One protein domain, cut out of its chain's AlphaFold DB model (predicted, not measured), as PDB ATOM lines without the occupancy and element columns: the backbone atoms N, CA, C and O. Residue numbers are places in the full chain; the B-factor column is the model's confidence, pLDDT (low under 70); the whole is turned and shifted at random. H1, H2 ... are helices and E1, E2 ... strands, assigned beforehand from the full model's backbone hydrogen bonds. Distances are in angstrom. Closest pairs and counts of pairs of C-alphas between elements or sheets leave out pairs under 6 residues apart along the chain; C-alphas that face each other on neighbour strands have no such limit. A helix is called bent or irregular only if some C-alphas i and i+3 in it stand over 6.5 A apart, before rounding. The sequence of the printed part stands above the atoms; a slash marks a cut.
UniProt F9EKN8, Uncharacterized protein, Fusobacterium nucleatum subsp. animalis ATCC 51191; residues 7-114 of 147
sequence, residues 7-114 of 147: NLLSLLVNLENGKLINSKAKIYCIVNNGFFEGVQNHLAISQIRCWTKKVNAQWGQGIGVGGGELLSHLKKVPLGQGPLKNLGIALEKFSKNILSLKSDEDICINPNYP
ATOM      1  N   ASN A   7     218.060  82.535 164.071       95.56
ATOM      2  CA  ASN A   7     218.281  82.438 162.628       95.56
ATOM      3  C   ASN A   7     219.557  81.651 162.282       95.56
ATOM      4  O   ASN A   7     219.539  80.855 161.344       95.56
ATOM      5  N   LEU A   8     220.642  81.829 163.046       96.31
ATOM      6  CA  LEU A   8     221.860  81.036 162.887       96.31
ATOM      7  C   LEU A   8     221.605  79.577 163.273       96.31
ATOM      8  O   LEU A   8     221.983  78.688 162.522       96.31
ATOM      9  N   LEU A   9     220.919  79.318 164.389       96.62
ATOM     10  CA  LEU A   9     220.551  77.955 164.784       96.62
ATOM     11  C   LEU A   9     219.742  77.245 163.686       96.62
ATOM     12  O   LEU A   9     220.087  76.129 163.307       96.62
ATOM     13  N   SER A  10     218.722  77.901 163.129       97.38
ATOM     14  CA  SER A  10     217.930  77.349 162.023       97.38
ATOM     15  C   SER A  10     218.788  77.029 160.797       97.38
ATOM     16  O   SER A  10     218.607  75.987 160.172       97.38
ATOM     17  N   LEU A  11     219.762  77.885 160.468       97.25
ATOM     18  CA  LEU A  11     220.718  77.614 159.394       97.25
ATOM     19  C   LEU A  11     221.571  76.372 159.690       97.25
ATOM     20  O   LEU A  11     221.714  75.518 158.821       97.25
ATOM     21  N   LEU A  12     222.110  76.246 160.906       97.31
ATOM     22  CA  LEU A  12     222.928  75.097 161.309       97.31
ATOM     23  C   LEU A  12     222.149  73.774 161.233       97.31
ATOM     24  O   LEU A  12     222.691  72.775 160.758       97.31
ATOM     25  N   VAL A  13     220.872  73.778 161.632       97.00
ATOM     26  CA  VAL A  13     219.970  72.619 161.506       97.00
ATOM     27  C   VAL A  13     219.731  72.260 160.038       97.00
ATOM     28  O   VAL A  13     219.770  71.088 159.670       97.00
ATOM     29  N   ASN A  14     219.541  73.253 159.166       97.31
ATOM     30  CA  ASN A  14     219.369  73.006 157.733       97.31
ATOM     31  C   ASN A  14     220.640  72.434 157.084       97.31
ATOM     32  O   ASN A  14     220.549  71.511 156.276       97.31
ATOM     33  N   LEU A  15     221.823  72.938 157.456       96.44
ATOM     34  CA  LEU A  15     223.113  72.410 156.990       96.44
ATOM     35  C   LEU A  15     223.342  70.961 157.450       96.44
ATOM     36  O   LEU A  15     223.849  70.147 156.675       96.44
ATOM     37  N   GLU A  16     222.952  70.645 158.690       95.56
ATOM     38  CA  GLU A  16     222.981  69.287 159.244       95.56
ATOM     39  C   GLU A  16     222.054  68.347 158.461       95.56
ATOM     40  O   GLU A  16     222.510  67.328 157.941       95.56
ATOM     41  N   ASN A  17     220.776  68.711 158.309       96.56
ATOM     42  CA  ASN A  17     219.777  67.899 157.604       96.56
ATOM     43  C   ASN A  17     220.136  67.682 156.129       96.56
ATOM     44  O   ASN A  17     219.944  66.592 155.591       96.56
ATOM     45  N   GLY A  18     220.699  68.707 155.483       95.50
ATOM     46  CA  GLY A  18     221.176  68.633 154.106       95.50
ATOM     47  C   GLY A  18     222.484  67.856 153.930       95.50
ATOM     48  O   GLY A  18     222.911  67.672 152.794       95.50
ATOM     49  N   LYS A  19     223.139  67.415 155.020       93.31
ATOM     50  CA  LYS A  19     224.456  66.746 155.008       93.31
ATOM     51  C   LYS A  19     225.508  67.518 154.196       93.31
ATOM     52  O   LYS A  19     226.350  66.929 153.523       93.31
ATOM     53  N   LEU A  20     225.453  68.850 154.259       93.25
ATOM     54  CA  LEU A  20     226.296  69.740 153.451       93.25
ATOM     55  C   LEU A  20     227.714  69.898 154.017       93.25
ATOM     56  O   LEU A  20     228.600  70.430 153.349       93.25
ATOM     57  N   ILE A  21     227.935  69.435 155.248       95.31
ATOM     58  CA  ILE A  21     229.219  69.478 155.940       95.31
ATOM     59  C   ILE A  21     229.811  68.069 155.971       95.31
ATOM     60  O   ILE A  21     229.126  67.105 156.305       95.31
ATOM     61  N   ASN A  22     231.093  67.955 155.625       91.94
ATOM     62  CA  ASN A  22     231.830  66.694 155.666       91.94
ATOM     63  C   ASN A  22     232.913  66.714 156.752       91.94
ATOM     64  O   ASN A  22     233.250  67.761 157.302       91.94
ATOM     65  N   SER A  23     233.517  65.554 157.007       93.69
ATOM     66  CA  SER A  23     234.492  65.388 158.088       93.69
ATOM     67  C   SER A  23     235.842  66.071 157.889       93.69
ATOM     68  O   SER A  23     236.622  66.179 158.833       93.69
ATOM     69  N   LYS A  24     236.128  66.559 156.678       94.44
ATOM     70  CA  LYS A  24     237.314  67.374 156.389       94.44
ATOM     71  C   LYS A  24     237.056  68.862 156.624       94.44
ATOM     72  O   LYS A  24     238.013  69.630 156.687       94.44
ATOM     73  N   ALA A  25     235.793  69.280 156.735       96.56
ATOM     74  CA  ALA A  25     235.457  70.666 157.016       96.56
ATOM     75  C   ALA A  25     235.979  71.057 158.402       96.56
ATOM     76  O   ALA A  25     235.815  70.314 159.373       96.56
ATOM     77  N   LYS A  26     236.585  72.241 158.488       97.75
ATOM     78  CA  LYS A  26     237.060  72.813 159.744       97.75
ATOM     79  C   LYS A  26     236.259  74.064 160.076       97.75
ATOM     80  O   LYS A  26     236.191  74.987 159.268       97.75
ATOM     81  N   ILE A  27     235.631  74.070 161.248       98.25
ATOM     82  CA  ILE A  27     234.724  75.133 161.678       98.25
ATOM     83  C   ILE A  27     235.461  76.115 162.581       98.25
ATOM     84  O   ILE A  27     236.057  75.734 163.587       98.25
ATOM     85  N   TYR A  28     235.378  77.388 162.219       98.56
ATOM     86  CA  TYR A  28     235.907  78.515 162.974       98.56
ATOM     87  C   TYR A  28     234.759  79.467 163.289       98.56
ATOM     88  O   TYR A  28     233.875  79.655 162.451       98.56
ATOM     89  N   CYS A  29     234.757  80.085 164.469       97.81
ATOM     90  CA  CYS A  29     233.744  81.087 164.793       97.81
ATOM     91  C   CYS A  29     234.327  82.315 165.490       97.81
ATOM     92  O   CYS A  29     235.316  82.248 166.216       97.81
ATOM     93  N   ILE A  30     233.674  83.450 165.268       97.12
ATOM     94  CA  ILE A  30     233.892  84.684 166.017       97.12
ATOM     95  C   ILE A  30     232.531  85.074 166.572       97.12
ATOM     96  O   ILE A  30     231.556  85.179 165.829       97.12
ATOM     97  N   VAL A  31     232.466  85.268 167.879       96.12
ATOM     98  CA  VAL A  31     231.257  85.633 168.599       96.12
ATOM     99  C   VAL A  31     231.513  86.948 169.309       96.12
ATOM    100  O   VAL A  31     232.560  87.158 169.919       96.12
ATOM    101  N   ASN A  32     230.543  87.840 169.210       93.00
ATOM    102  CA  ASN A  32     230.556  89.125 169.870       93.00
ATOM    103  C   ASN A  32     229.184  89.368 170.497       93.00
ATOM    104  O   ASN A  32     228.159  89.086 169.872       93.00
ATOM    105  N   ASN A  33     229.176  89.909 171.710       87.62
ATOM    106  CA  ASN A  33     227.980  90.339 172.409       87.62
ATOM    107  C   ASN A  33     228.171  91.738 173.028       87.62
ATOM    108  O   ASN A  33     229.240  92.350 172.977       87.62
ATOM    109  N   GLY A  34     227.102  92.273 173.616       86.62
ATOM    110  CA  GLY A  34     227.114  93.593 174.252       86.62
ATOM    111  C   GLY A  34     227.787  93.642 175.629       86.62
ATOM    112  O   GLY A  34     227.751  94.691 176.261       86.62
ATOM    113  N   PHE A  35     228.362  92.549 176.140       92.31
ATOM    114  CA  PHE A  35     229.080  92.591 177.415       92.31
ATOM    115  C   PHE A  35     230.496  93.109 177.217       92.31
ATOM    116  O   PHE A  35     231.109  92.879 176.181       92.31
ATOM    117  N   PHE A  36     231.045  93.781 178.229       94.69
ATOM    118  CA  PHE A  36     232.428  94.251 178.179       94.69
ATOM    119  C   PHE A  36     233.421  93.080 178.143       94.69
ATOM    120  O   PHE A  36     234.429  93.139 177.441       94.69
ATOM    121  N   GLU A  37     233.135  92.017 178.897       95.44
ATOM    122  CA  GLU A  37     234.008  90.863 179.037       95.44
ATOM    123  C   GLU A  37     233.777  89.835 177.925       95.44
ATOM    124  O   GLU A  37     232.717  89.213 177.843       95.44
ATOM    125  N   GLY A  38     234.807  89.567 177.118       94.94
ATOM    126  CA  GLY A  38     234.731  88.603 176.019       94.94
ATOM    127  C   GLY A  38     234.404  87.179 176.468       94.94
ATOM    128  O   GLY A  38     233.814  86.427 175.694       94.94
ATOM    129  N   VAL A  39     234.706  86.829 177.726       95.69
ATOM    130  CA  VAL A  39     234.400  85.516 178.327       95.69
ATOM    131  C   VAL A  39     232.906  85.188 178.301       95.69
ATOM    132  O   VAL A  39     232.535  84.021 178.233       95.69
ATOM    133  N   GLN A  40     232.030  86.195 178.269       95.00
ATOM    134  CA  GLN A  40     230.581  85.993 178.170       95.00
ATOM    135  C   GLN A  40     230.172  85.274 176.870       95.00
ATOM    136  O   GLN A  40     229.098  84.690 176.792       95.00
ATOM    137  N   ASN A  41     231.036  85.258 175.850       95.56
ATOM    138  CA  ASN A  41     230.776  84.575 174.583       95.56
ATOM    139  C   ASN A  41     231.061  83.059 174.614       95.56
ATOM    140  O   ASN A  41     230.761  82.372 173.637       95.56
ATOM    141  N   HIS A  42     231.629  82.513 175.698       95.38
ATOM    142  CA  HIS A  42     232.061  81.107 175.750       95.38
ATOM    143  C   HIS A  42     230.918  80.106 175.511       95.38
ATOM    144  O   HIS A  42     231.125  79.085 174.857       95.38
ATOM    145  N   LEU A  43     229.704  80.400 175.991       95.81
ATOM    146  CA  LEU A  43     228.539  79.530 175.804       95.81
ATOM    147  C   LEU A  43     228.138  79.427 174.328       95.81
ATOM    148  O   LEU A  43     227.945  78.325 173.818       95.81
ATOM    149  N   ALA A  44     228.099  80.551 173.612       96.88
ATOM    150  CA  ALA A  44     227.815  80.568 172.180       96.88
ATOM    151  C   ALA A  44     228.910  79.852 171.365       96.88
ATOM    152  O   ALA A  44     228.597  79.109 170.435       96.88
ATOM    153  N   ILE A  45     230.186  79.996 171.740       97.75
ATOM    154  CA  ILE A  45     231.287  79.233 171.121       97.75
ATOM    155  C   ILE A  45     231.107  77.728 171.371       97.75
ATOM    156  O   ILE A  45     231.202  76.926 170.440       97.75
ATOM    157  N   SER A  46     230.773  77.343 172.606       97.50
ATOM    158  CA  SER A  46     230.513  75.951 172.985       97.50
ATOM    159  C   SER A  46     229.365  75.337 172.176       97.50
ATOM    160  O   SER A  46     229.479  74.206 171.708       97.50
ATOM    161  N   GLN A  47     228.295  76.095 171.910       97.75
ATOM    162  CA  GLN A  47     227.189  75.646 171.056       97.75
ATOM    163  C   GLN A  47     227.649  75.320 169.626       97.75
ATOM    164  O   GLN A  47     227.329  74.243 169.118       97.75
ATOM    165  N   ILE A  48     228.454  76.186 168.995       98.12
ATOM    166  CA  ILE A  48     229.013  75.904 167.659       98.12
ATOM    167  C   ILE A  48     229.959  74.698 167.705       98.12
ATOM    168  O   ILE A  48     229.938  73.861 166.801       98.12
ATOM    169  N   ARG A  49     230.761  74.555 168.767       97.88
ATOM    170  CA  ARG A  49     231.654  73.401 168.948       97.88
ATOM    171  C   ARG A  49     230.871  72.091 169.092       97.88
ATOM    172  O   ARG A  49     231.257  71.082 168.507       97.88
ATOM    173  N   CYS A  50     229.764  72.095 169.832       97.81
ATOM    174  CA  CYS A  50     228.861  70.948 169.939       97.81
ATOM    175  C   CYS A  50     228.245  70.591 168.582       97.81
ATOM    176  O   CYS A  50     228.271  69.425 168.190       97.81
ATOM    177  N   TRP A  51     227.766  71.585 167.831       98.06
ATOM    178  CA  TRP A  51     227.251  71.364 166.478       98.06
ATOM    179  C   TRP A  51     228.328  70.825 165.525       98.06
ATOM    180  O   TRP A  51     228.080  69.878 164.786       98.06
ATOM    181  N   THR A  52     229.559  71.334 165.613       98.19
ATOM    182  CA  THR A  52     230.711  70.838 164.836       98.19
ATOM    183  C   THR A  52     230.916  69.335 165.047       98.19
ATOM    184  O   THR A  52     231.077  68.593 164.079       98.19
ATOM    185  N   LYS A  53     230.829  68.863 166.302       97.06
ATOM    186  CA  LYS A  53     230.877  67.425 166.622       97.06
ATOM    187  C   LYS A  53     229.686  66.667 166.033       97.06
ATOM    188  O   LYS A  53     229.867  65.572 165.509       97.06
ATOM    189  N   LYS A  54     228.481  67.240 166.103       96.94
ATOM    190  CA  LYS A  54     227.246  66.623 165.594       96.94
ATOM    191  C   LYS A  54     227.308  66.340 164.090       96.94
ATOM    192  O   LYS A  54     226.862  65.278 163.666       96.94
ATOM    193  N   VAL A  55     227.906  67.241 163.311       97.19
ATOM    194  CA  VAL A  55     228.089  67.077 161.855       97.19
ATOM    195  C   VAL A  55     229.399  66.368 161.478       97.19
ATOM    196  O   VAL A  55     229.779  66.350 160.310       97.19
ATOM    197  N   ASN A  56     230.096  65.773 162.456       96.94
ATOM    198  CA  ASN A  56     231.373  65.071 162.291       96.94
ATOM    199  C   ASN A  56     232.489  65.922 161.651       96.94
ATOM    200  O   ASN A  56     233.382  65.381 161.007       96.94
ATOM    201  N   ALA A  57     232.440  67.246 161.809       97.75
ATOM    202  CA  ALA A  57     233.456  68.170 161.314       97.75
ATOM    203  C   ALA A  57     234.575  68.389 162.345       97.75
ATOM    204  O   ALA A  57     234.476  68.008 163.513       97.75
ATOM    205  N   GLN A  58     235.656  69.042 161.921       98.25
ATOM    206  CA  GLN A  58     236.784  69.376 162.784       98.25
ATOM    207  C   GLN A  58     236.590  70.748 163.430       98.25
ATOM    208  O   GLN A  58     236.245  71.722 162.761       98.25
ATOM    209  N   TRP A  59     236.874  70.861 164.727       98.50
ATOM    210  CA  TRP A  59     236.944  72.167 165.379       98.50
ATOM    211  C   TRP A  59     238.241  72.879 165.002       98.50
ATOM    212  O   TRP A  59     239.322  72.305 165.129       98.50
ATOM    213  N   GLY A  60     238.132  74.114 164.530       98.31
ATOM    214  CA  GLY A  60     239.253  75.012 164.299       98.31
ATOM    215  C   GLY A  60     239.564  75.805 165.559       98.31
ATOM    216  O   GLY A  60     240.434  75.424 166.335       98.31
ATOM    217  N   GLN A  61     238.854  76.910 165.754       98.62
ATOM    218  CA  GLN A  61     239.055  77.824 166.876       98.62
ATOM    219  C   GLN A  61     237.828  78.733 167.039       98.62
ATOM    220  O   GLN A  61     237.171  79.068 166.048       98.62
ATOM    221  N   GLY A  62     237.546  79.176 168.265       98.38
ATOM    222  CA  GLY A  62     236.583  80.240 168.553       98.38
ATOM    223  C   GLY A  62     237.250  81.525 169.050       98.38
ATOM    224  O   GLY A  62     238.225  81.468 169.799       98.38
ATOM    225  N   ILE A  63     236.708  82.690 168.693       98.19
ATOM    226  CA  ILE A  63     237.042  83.971 169.337       98.19
ATOM    227  C   ILE A  63     235.798  84.565 169.988       98.19
ATOM    228  O   ILE A  63     234.788  84.765 169.322       98.19
ATOM    229  N   GLY A  64     235.893  84.904 171.272       97.19
ATOM    230  CA  GLY A  64     234.912  85.695 172.007       97.19
ATOM    231  C   GLY A  64     235.375  87.142 172.148       97.19
ATOM    232  O   GLY A  64     236.375  87.408 172.813       97.19
ATOM    233  N   VAL A  65     234.655  88.085 171.547       96.62
ATOM    234  CA  VAL A  65     234.984  89.515 171.573       96.62
ATOM    235  C   VAL A  65     234.046  90.245 172.528       96.62
ATOM    236  O   VAL A  65     232.829  90.206 172.361       96.62
ATOM    237  N   GLY A  66     234.617  90.907 173.531       95.25
ATOM    238  CA  GLY A  66     233.891  91.810 174.418       95.25
ATOM    239  C   GLY A  66     233.796  93.235 173.868       95.25
ATOM    240  O   GLY A  66     234.578  93.658 173.015       95.25
ATOM    241  N   GLY A  67     232.851  94.000 174.402       92.88
ATOM    242  CA  GLY A  67     232.628  95.403 174.082       92.88
ATOM    243  C   GLY A  67     232.046  95.619 172.690       92.88
ATOM    244  O   GLY A  67     232.409  96.598 172.044       92.88
ATOM    245  N   GLY A  68     231.158  94.743 172.208       89.69
ATOM    246  CA  GLY A  68     230.635  94.805 170.840       89.69
ATOM    247  C   GLY A  68     230.071  96.157 170.425       89.69
ATOM    248  O   GLY A  68     230.405  96.658 169.352       89.69
ATOM    249  N   GLU A  69     229.312  96.794 171.317       88.56
ATOM    250  CA  GLU A  69     228.768  98.145 171.114       88.56
ATOM    251  C   GLU A  69     229.857  99.172 170.767       88.56
ATOM    252  O   GLU A  69     229.676 100.011 169.882       88.56
ATOM    253  N   LEU A  70     231.030  99.062 171.400       90.94
ATOM    254  CA  LEU A  70     232.150  99.975 171.187       90.94
ATOM    255  C   LEU A  70     232.696  99.875 169.755       90.94
ATOM    256  O   LEU A  70     233.095 100.890 169.188       90.94
ATOM    257  N   LEU A  71     232.690  98.686 169.141       90.19
ATOM    258  CA  LEU A  71     233.276  98.471 167.810       90.19
ATOM    259  C   LEU A  71     232.639  99.361 166.740       90.19
ATOM    260  O   LEU A  71     233.332  99.856 165.850       90.19
ATOM    261  N   SER A  72     231.334  99.617 166.848       87.25
ATOM    262  CA  SER A  72     230.604 100.466 165.901       87.25
ATOM    263  C   SER A  72     231.126 101.913 165.869       87.25
ATOM    264  O   SER A  72     231.033 102.580 164.832       87.25
ATOM    265  N   HIS A  73     231.738 102.373 166.966       88.75
ATOM    266  CA  HIS A  73     232.293 103.718 167.135       88.75
ATOM    267  C   HIS A  73     233.793 103.794 166.800       88.75
ATOM    268  O   HIS A  73     234.347 104.886 166.683       88.75
ATOM    269  N   LEU A  74     234.461 102.651 166.611       91.88
ATOM    270  CA  LEU A  74     235.911 102.561 166.411       91.88
ATOM    271  C   LEU A  74     236.327 102.391 164.944       91.88
ATOM    272  O   LEU A  74     237.484 102.098 164.674       91.88
ATOM    273  N   LYS A  75     235.429 102.629 163.979       90.62
ATOM    274  CA  LYS A  75     235.690 102.425 162.537       90.62
ATOM    275  C   LYS A  75     236.929 103.151 161.991       90.62
ATOM    276  O   LYS A  75     237.478 102.727 160.983       90.62
ATOM    277  N   LYS A  76     237.340 104.259 162.621       94.56
ATOM    278  CA  LYS A  76     238.524 105.050 162.233       94.56
ATOM    279  C   LYS A  76     239.809 104.626 162.952       94.56
ATOM    280  O   LYS A  76     240.877 105.116 162.603       94.56
ATOM    281  N   VAL A  77     239.712 103.774 163.970       95.00
ATOM    282  CA  VAL A  77     240.874 103.267 164.702       95.00
ATOM    283  C   VAL A  77     241.432 102.074 163.927       95.00
ATOM    284  O   VAL A  77     240.677 101.139 163.655       95.00
ATOM    285  N   PRO A  78     242.724 102.070 163.566       95.69
ATOM    286  CA  PRO A  78     243.322 100.921 162.905       95.69
ATOM    287  C   PRO A  78     243.235  99.661 163.774       95.69
ATOM    288  O   PRO A  78     243.414  99.707 164.995       95.69
ATOM    289  N   LEU A  79     242.992  98.516 163.135       95.44
ATOM    290  CA  LEU A  79     243.031  97.224 163.812       95.44
ATOM    291  C   LEU A  79     244.418  97.003 164.441       95.44
ATOM    292  O   LEU A  79     245.437  97.320 163.832       95.44
ATOM    293  N   GLY A  80     244.462  96.476 165.668       95.88
ATOM    294  CA  GLY A  80     245.719  96.295 166.401       95.88
ATOM    295  C   GLY A  80     246.201  97.541 167.154       95.88
ATOM    296  O   GLY A  80     247.220  97.473 167.838       95.88
ATOM    297  N   GLN A  81     245.459  98.652 167.107       96.25
ATOM    298  CA  GLN A  81     245.798  99.884 167.824       96.25
ATOM    299  C   GLN A  81     244.719 100.298 168.823       96.25
ATOM    300  O   GLN A  81     243.537  99.984 168.667       96.25
ATOM    301  N   GLY A  82     245.136 101.039 169.854       95.88
ATOM    302  CA  GLY A  82     244.235 101.604 170.859       95.88
ATOM    303  C   GLY A  82     243.270 100.549 171.422       95.88
ATOM    304  O   GLY A  82     243.716  99.444 171.741       95.88
ATOM    305  N   PRO A  83     241.954 100.836 171.488       95.69
ATOM    306  CA  PRO A  83     240.943  99.888 171.964       95.69
ATOM    307  C   PRO A  83     240.855  98.564 171.188       95.69
ATOM    308  O   PRO A  83     240.342  97.586 171.729       95.69
ATOM    309  N   LEU A  84     241.361  98.520 169.948       97.12
ATOM    310  CA  LEU A  84     241.348  97.351 169.064       97.12
ATOM    311  C   LEU A  84     242.643  96.524 169.125       97.12
ATOM    312  O   LEU A  84     242.797  95.594 168.331       97.12
ATOM    313  N   LYS A  85     243.583  96.834 170.029       97.94
ATOM    314  CA  LYS A  85     244.876  96.135 170.124       97.94
ATOM    315  C   LYS A  85     244.720  94.624 170.306       97.94
ATOM    316  O   LYS A  85     245.233  93.859 169.492       97.94
ATOM    317  N   ASN A  86     243.964  94.192 171.313       97.38
ATOM    318  CA  ASN A  86     243.727  92.771 171.581       97.38
ATOM    319  C   ASN A  86     242.972  92.091 170.429       97.38
ATOM    320  O   ASN A  86     243.259  90.939 170.108       97.38
ATOM    321  N   LEU A  87     242.046  92.808 169.778       97.12
ATOM    322  CA  LEU A  87     241.314  92.293 168.620       97.12
ATOM    323  C   LEU A  87     242.245  92.041 167.434       97.12
ATOM    324  O   LEU A  87     242.150  90.989 166.814       97.12
ATOM    325  N   GLY A  88     243.168  92.961 167.145       97.75
ATOM    326  CA  GLY A  88     244.145  92.774 166.072       97.75
ATOM    327  C   GLY A  88     245.035  91.556 166.298       97.75
ATOM    328  O   GLY A  88     245.156  90.725 165.404       97.75
ATOM    329  N   ILE A  89     245.568  91.397 167.513       98.12
ATOM    330  CA  ILE A  89     246.404  90.242 167.880       98.12
ATOM    331  C   ILE A  89     245.618  88.929 167.737       98.12
ATOM    332  O   ILE A  89     246.114  87.961 167.158       98.12
ATOM    333  N   ALA A  90     244.376  88.893 168.234       98.06
ATOM    334  CA  ALA A  90     243.530  87.707 168.146       98.06
ATOM    335  C   ALA A  90     243.202  87.348 166.688       98.06
ATOM    336  O   ALA A  90     243.346  86.191 166.304       98.06
ATOM    337  N   LEU A  91     242.821  88.331 165.861       98.00
ATOM    338  CA  LEU A  91     242.502  88.113 164.448       98.00
ATOM    339  C   LEU A  91     243.724  87.715 163.618       98.00
ATOM    340  O   LEU A  91     243.589  86.910 162.700       98.00
ATOM    341  N   GLU A  92     244.917  88.219 163.942       98.19
ATOM    342  CA  GLU A  92     246.152  87.789 163.286       98.19
ATOM    343  C   GLU A  92     246.427  86.302 163.553       98.19
ATOM    344  O   GLU A  92     246.655  85.533 162.614       98.19
ATOM    345  N   LYS A  93     246.348  85.872 164.822       97.94
ATOM    346  CA  LYS A  93     246.500  84.457 165.200       97.94
ATOM    347  C   LYS A  93     245.422  83.589 164.537       97.94
ATOM    348  O   LYS A  93     245.737  82.558 163.949       97.94
ATOM    349  N   PHE A  94     244.171  84.043 164.564       98.19
ATOM    350  CA  PHE A  94     243.031  83.352 163.958       98.19
ATOM    351  C   PHE A  94     243.182  83.174 162.450       98.19
ATOM    352  O   PHE A  94     242.971  82.083 161.930       98.19
ATOM    353  N   SER A  95     243.607  84.228 161.751       98.25
ATOM    354  CA  SER A  95     243.851  84.203 160.308       98.25
ATOM    355  C   SER A  95     244.933  83.184 159.947       98.25
ATOM    356  O   SER A  95     244.724  82.344 159.071       98.25
ATOM    357  N   LYS A  96     246.053  83.167 160.685       98.38
ATOM    358  CA  LYS A  96     247.110  82.156 160.505       98.38
ATOM    359  C   LYS A  96     246.574  80.735 160.708       98.38
ATOM    360  O   LYS A  96     246.917  79.838 159.936       98.38
ATOM    361  N   ASN A  97     245.714  80.531 161.705       98.25
ATOM    362  CA  ASN A  97     245.100  79.230 161.970       98.25
ATOM    363  C   ASN A  97     244.124  78.807 160.865       98.25
ATOM    364  O   ASN A  97     244.180  77.656 160.444       98.25
ATOM    365  N   ILE A  98     243.300  79.717 160.340       98.12
ATOM    366  CA  ILE A  98     242.404  79.440 159.206       98.12
ATOM    367  C   ILE A  98     243.206  79.072 157.955       98.12
ATOM    368  O   ILE A  98     242.950  78.033 157.350       98.12
ATOM    369  N   LEU A  99     244.204  79.884 157.590       98.38
ATOM    370  CA  LEU A  99     245.016  79.675 156.384       98.38
ATOM    371  C   LEU A  99     245.802  78.360 156.419       98.38
ATOM    372  O   LEU A  99     246.033  77.748 155.381       98.38
ATOM    373  N   SER A 100     246.199  77.915 157.611       97.75
ATOM    374  CA  SER A 100     246.901  76.643 157.808       97.75
ATOM    375  C   SER A 100     245.982  75.483 158.202       97.75
ATOM    376  O   SER A 100     246.479  74.395 158.492       97.75
ATOM    377  N   LEU A 101     244.660  75.700 158.232       97.00
ATOM    378  CA  LEU A 101     243.657  74.744 158.709       97.00
ATOM    379  C   LEU A 101     244.041  74.122 160.063       97.00
ATOM    380  O   LEU A 101     243.844  72.929 160.300       97.00
ATOM    381  N   LYS A 102     244.609  74.920 160.971       97.56
ATOM    382  CA  LYS A 102     245.028  74.493 162.309       97.56
ATOM    383  C   LYS A 102     243.916  74.663 163.330       97.56
ATOM    384  O   LYS A 102     243.101  75.581 163.244       97.56
ATOM    385  N   SER A 103     243.908  73.744 164.285       97.88
ATOM    386  CA  SER A 103     243.057  73.819 165.467       97.88
ATOM    387  C   SER A 103     243.821  74.476 166.611       97.88
ATOM    388  O   SER A 103     245.037  74.314 166.702       97.88
ATOM    389  N   ASP A 104     243.119  75.214 167.463       98.06
ATOM    390  CA  ASP A 104     243.714  75.958 168.574       98.06
ATOM    391  C   ASP A 104     242.665  76.187 169.674       98.06
ATOM    392  O   ASP A 104     241.469  75.943 169.482       98.06
ATOM    393  N   GLU A 105     243.112  76.660 170.832       97.56
ATOM    394  CA  GLU A 105     242.233  77.008 171.944       97.56
ATOM    395  C   GLU A 105     241.406  78.258 171.636       97.56
ATOM    396  O   GLU A 105     241.839  79.167 170.914       97.56
ATOM    397  N   ASP A 106     240.203  78.311 172.208       98.00
ATOM    398  CA  ASP A 106     239.337  79.474 172.058       98.00
ATOM    399  C   ASP A 106     239.933  80.673 172.799       98.00
ATOM    400  O   ASP A 106     240.456  80.548 173.905       98.00
ATOM    401  N   ILE A 107     239.810  81.858 172.208       97.50
ATOM    402  CA  ILE A 107     240.376  83.087 172.765       97.50
ATOM    403  C   ILE A 107     239.237  84.025 173.128       97.50
ATOM    404  O   ILE A 107     238.465  84.434 172.266       97.50
ATOM    405  N   CYS A 108     239.152  84.423 174.393       97.31
ATOM    406  CA  CYS A 108     238.245  85.479 174.829       97.31
ATOM    407  C   CYS A 108     239.038  86.758 175.098       97.31
ATOM    408  O   CYS A 108     239.982  86.750 175.885       97.31
ATOM    409  N   ILE A 109     238.653  87.860 174.455       97.50
ATOM    410  CA  ILE A 109     239.338  89.147 174.574       97.50
ATOM    411  C   ILE A 109     238.408  90.241 175.084       97.50
ATOM    412  O   ILE A 109     237.239  90.327 174.711       97.50
ATOM    413  N   ASN A 110     238.979  91.133 175.885       97.12
ATOM    414  CA  ASN A 110     238.352  92.393 176.267       97.12
ATOM    415  C   ASN A 110     238.942  93.520 175.408       97.12
ATOM    416  O   ASN A 110     240.121  93.437 175.032       97.12
ATOM    417  N   PRO A 111     238.172  94.583 175.117       95.62
ATOM    418  CA  PRO A 111     238.714  95.753 174.441       95.62
ATOM    419  C   PRO A 111     239.771  96.420 175.328       95.62
ATOM    420  O   PRO A 111     239.663  96.419 176.558       95.62
ATOM    421  N   ASN A 112     240.777  97.049 174.723       96.94
ATOM    422  CA  ASN A 112     241.760  97.855 175.456       96.94
ATOM    423  C   ASN A 112     241.163  99.237 175.767       96.94
ATOM    424  O   ASN A 112     241.635 100.270 175.293       96.94
ATOM    425  N   TYR A 113     240.063  99.235 176.516       95.00
ATOM    426  CA  TYR A 113     239.261 100.407 176.824       95.00
ATOM    427  C   TYR A 113     238.835 100.386 178.294       95.00
ATOM    428  O   TYR A 113     238.479  99.319 178.794       95.00
ATOM    429  N   PRO A 114     238.837 101.519 179.016       95.31
ATOM    430  CA  PRO A 114     238.405 101.526 180.407       95.31
ATOM    431  C   PRO A 114     236.942 101.089 180.554       95.31
ATOM    432  O   PRO A 114     236.034 101.700 179.986       95.31
TER     433      PRO A 114
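This is residues 7 to 114 of the 147 residues of an uncharacterized protein of Fusobacterium nucleatum subsp. animalis ATCC 51191 (UniProt F9EKN8). A narrow sheet of three parallel strands lies between two long helices, H2 over one face and H4 over the other, making three layers. H1 lies off the sheet, near H2, and the short H3 only grazes the sheet. The printed part has 108 residues, of mixed class, with H1 E1 H2 E2 H3 H4 E3 along it and sheet order E1 E2 E3. It is compact, with a radius of gyration of the C-alphas of 14.9 A, and only just elongated, spanning 44 by 29 by 21 A.

H1 is residues 7 to 17, from C-alpha 7 at (218.281, 82.438, 162.628), 15.5 A long. E1 is 26 to 32, 20.3 A; H2 is 38 to 54, 25.5 A; E2 is 58 to 65, 22.0 A. H3 is 68 to 71; H4 is 82 to 99, 26.3 A; E3 is 107 to 109, ending at C-alpha 109 at (239.338, 89.147, 174.574). H2 and H4 are irregular: C-alphas 40 and 43 are 7.2 A apart, and 83 and 86 are 7.7 A apart.

E1 and E2 are parallel, with N 31 and O 63 2.8 A apart; E2 and E3 are parallel, with N 64 and O 107 2.8 A apart. Two strand-helix-strand units, parallel neighbour strands with helices between, are E1, H2, E2, right-handed in its crossover, and E2, H3 H4, E3, left-handed. H2 has a height over the sheet of 7.9 A and H4 9.6 A; both run along the strands. H1 and H2 are close but not clearly touching, C-alphas 12 and 51 being the closest at 7.7 A. Every O i to N i+4 pair is within hydrogen-bond range in H1, 10 of 13 in H2 and 12 of 14 in H4; H3 is too short for one.

The farthest C-alphas, of Gly 18 and Pro 114, are 45.5 A apart. The printed part has no cut and no long link, and no printed residue is under 70 in pLDDT.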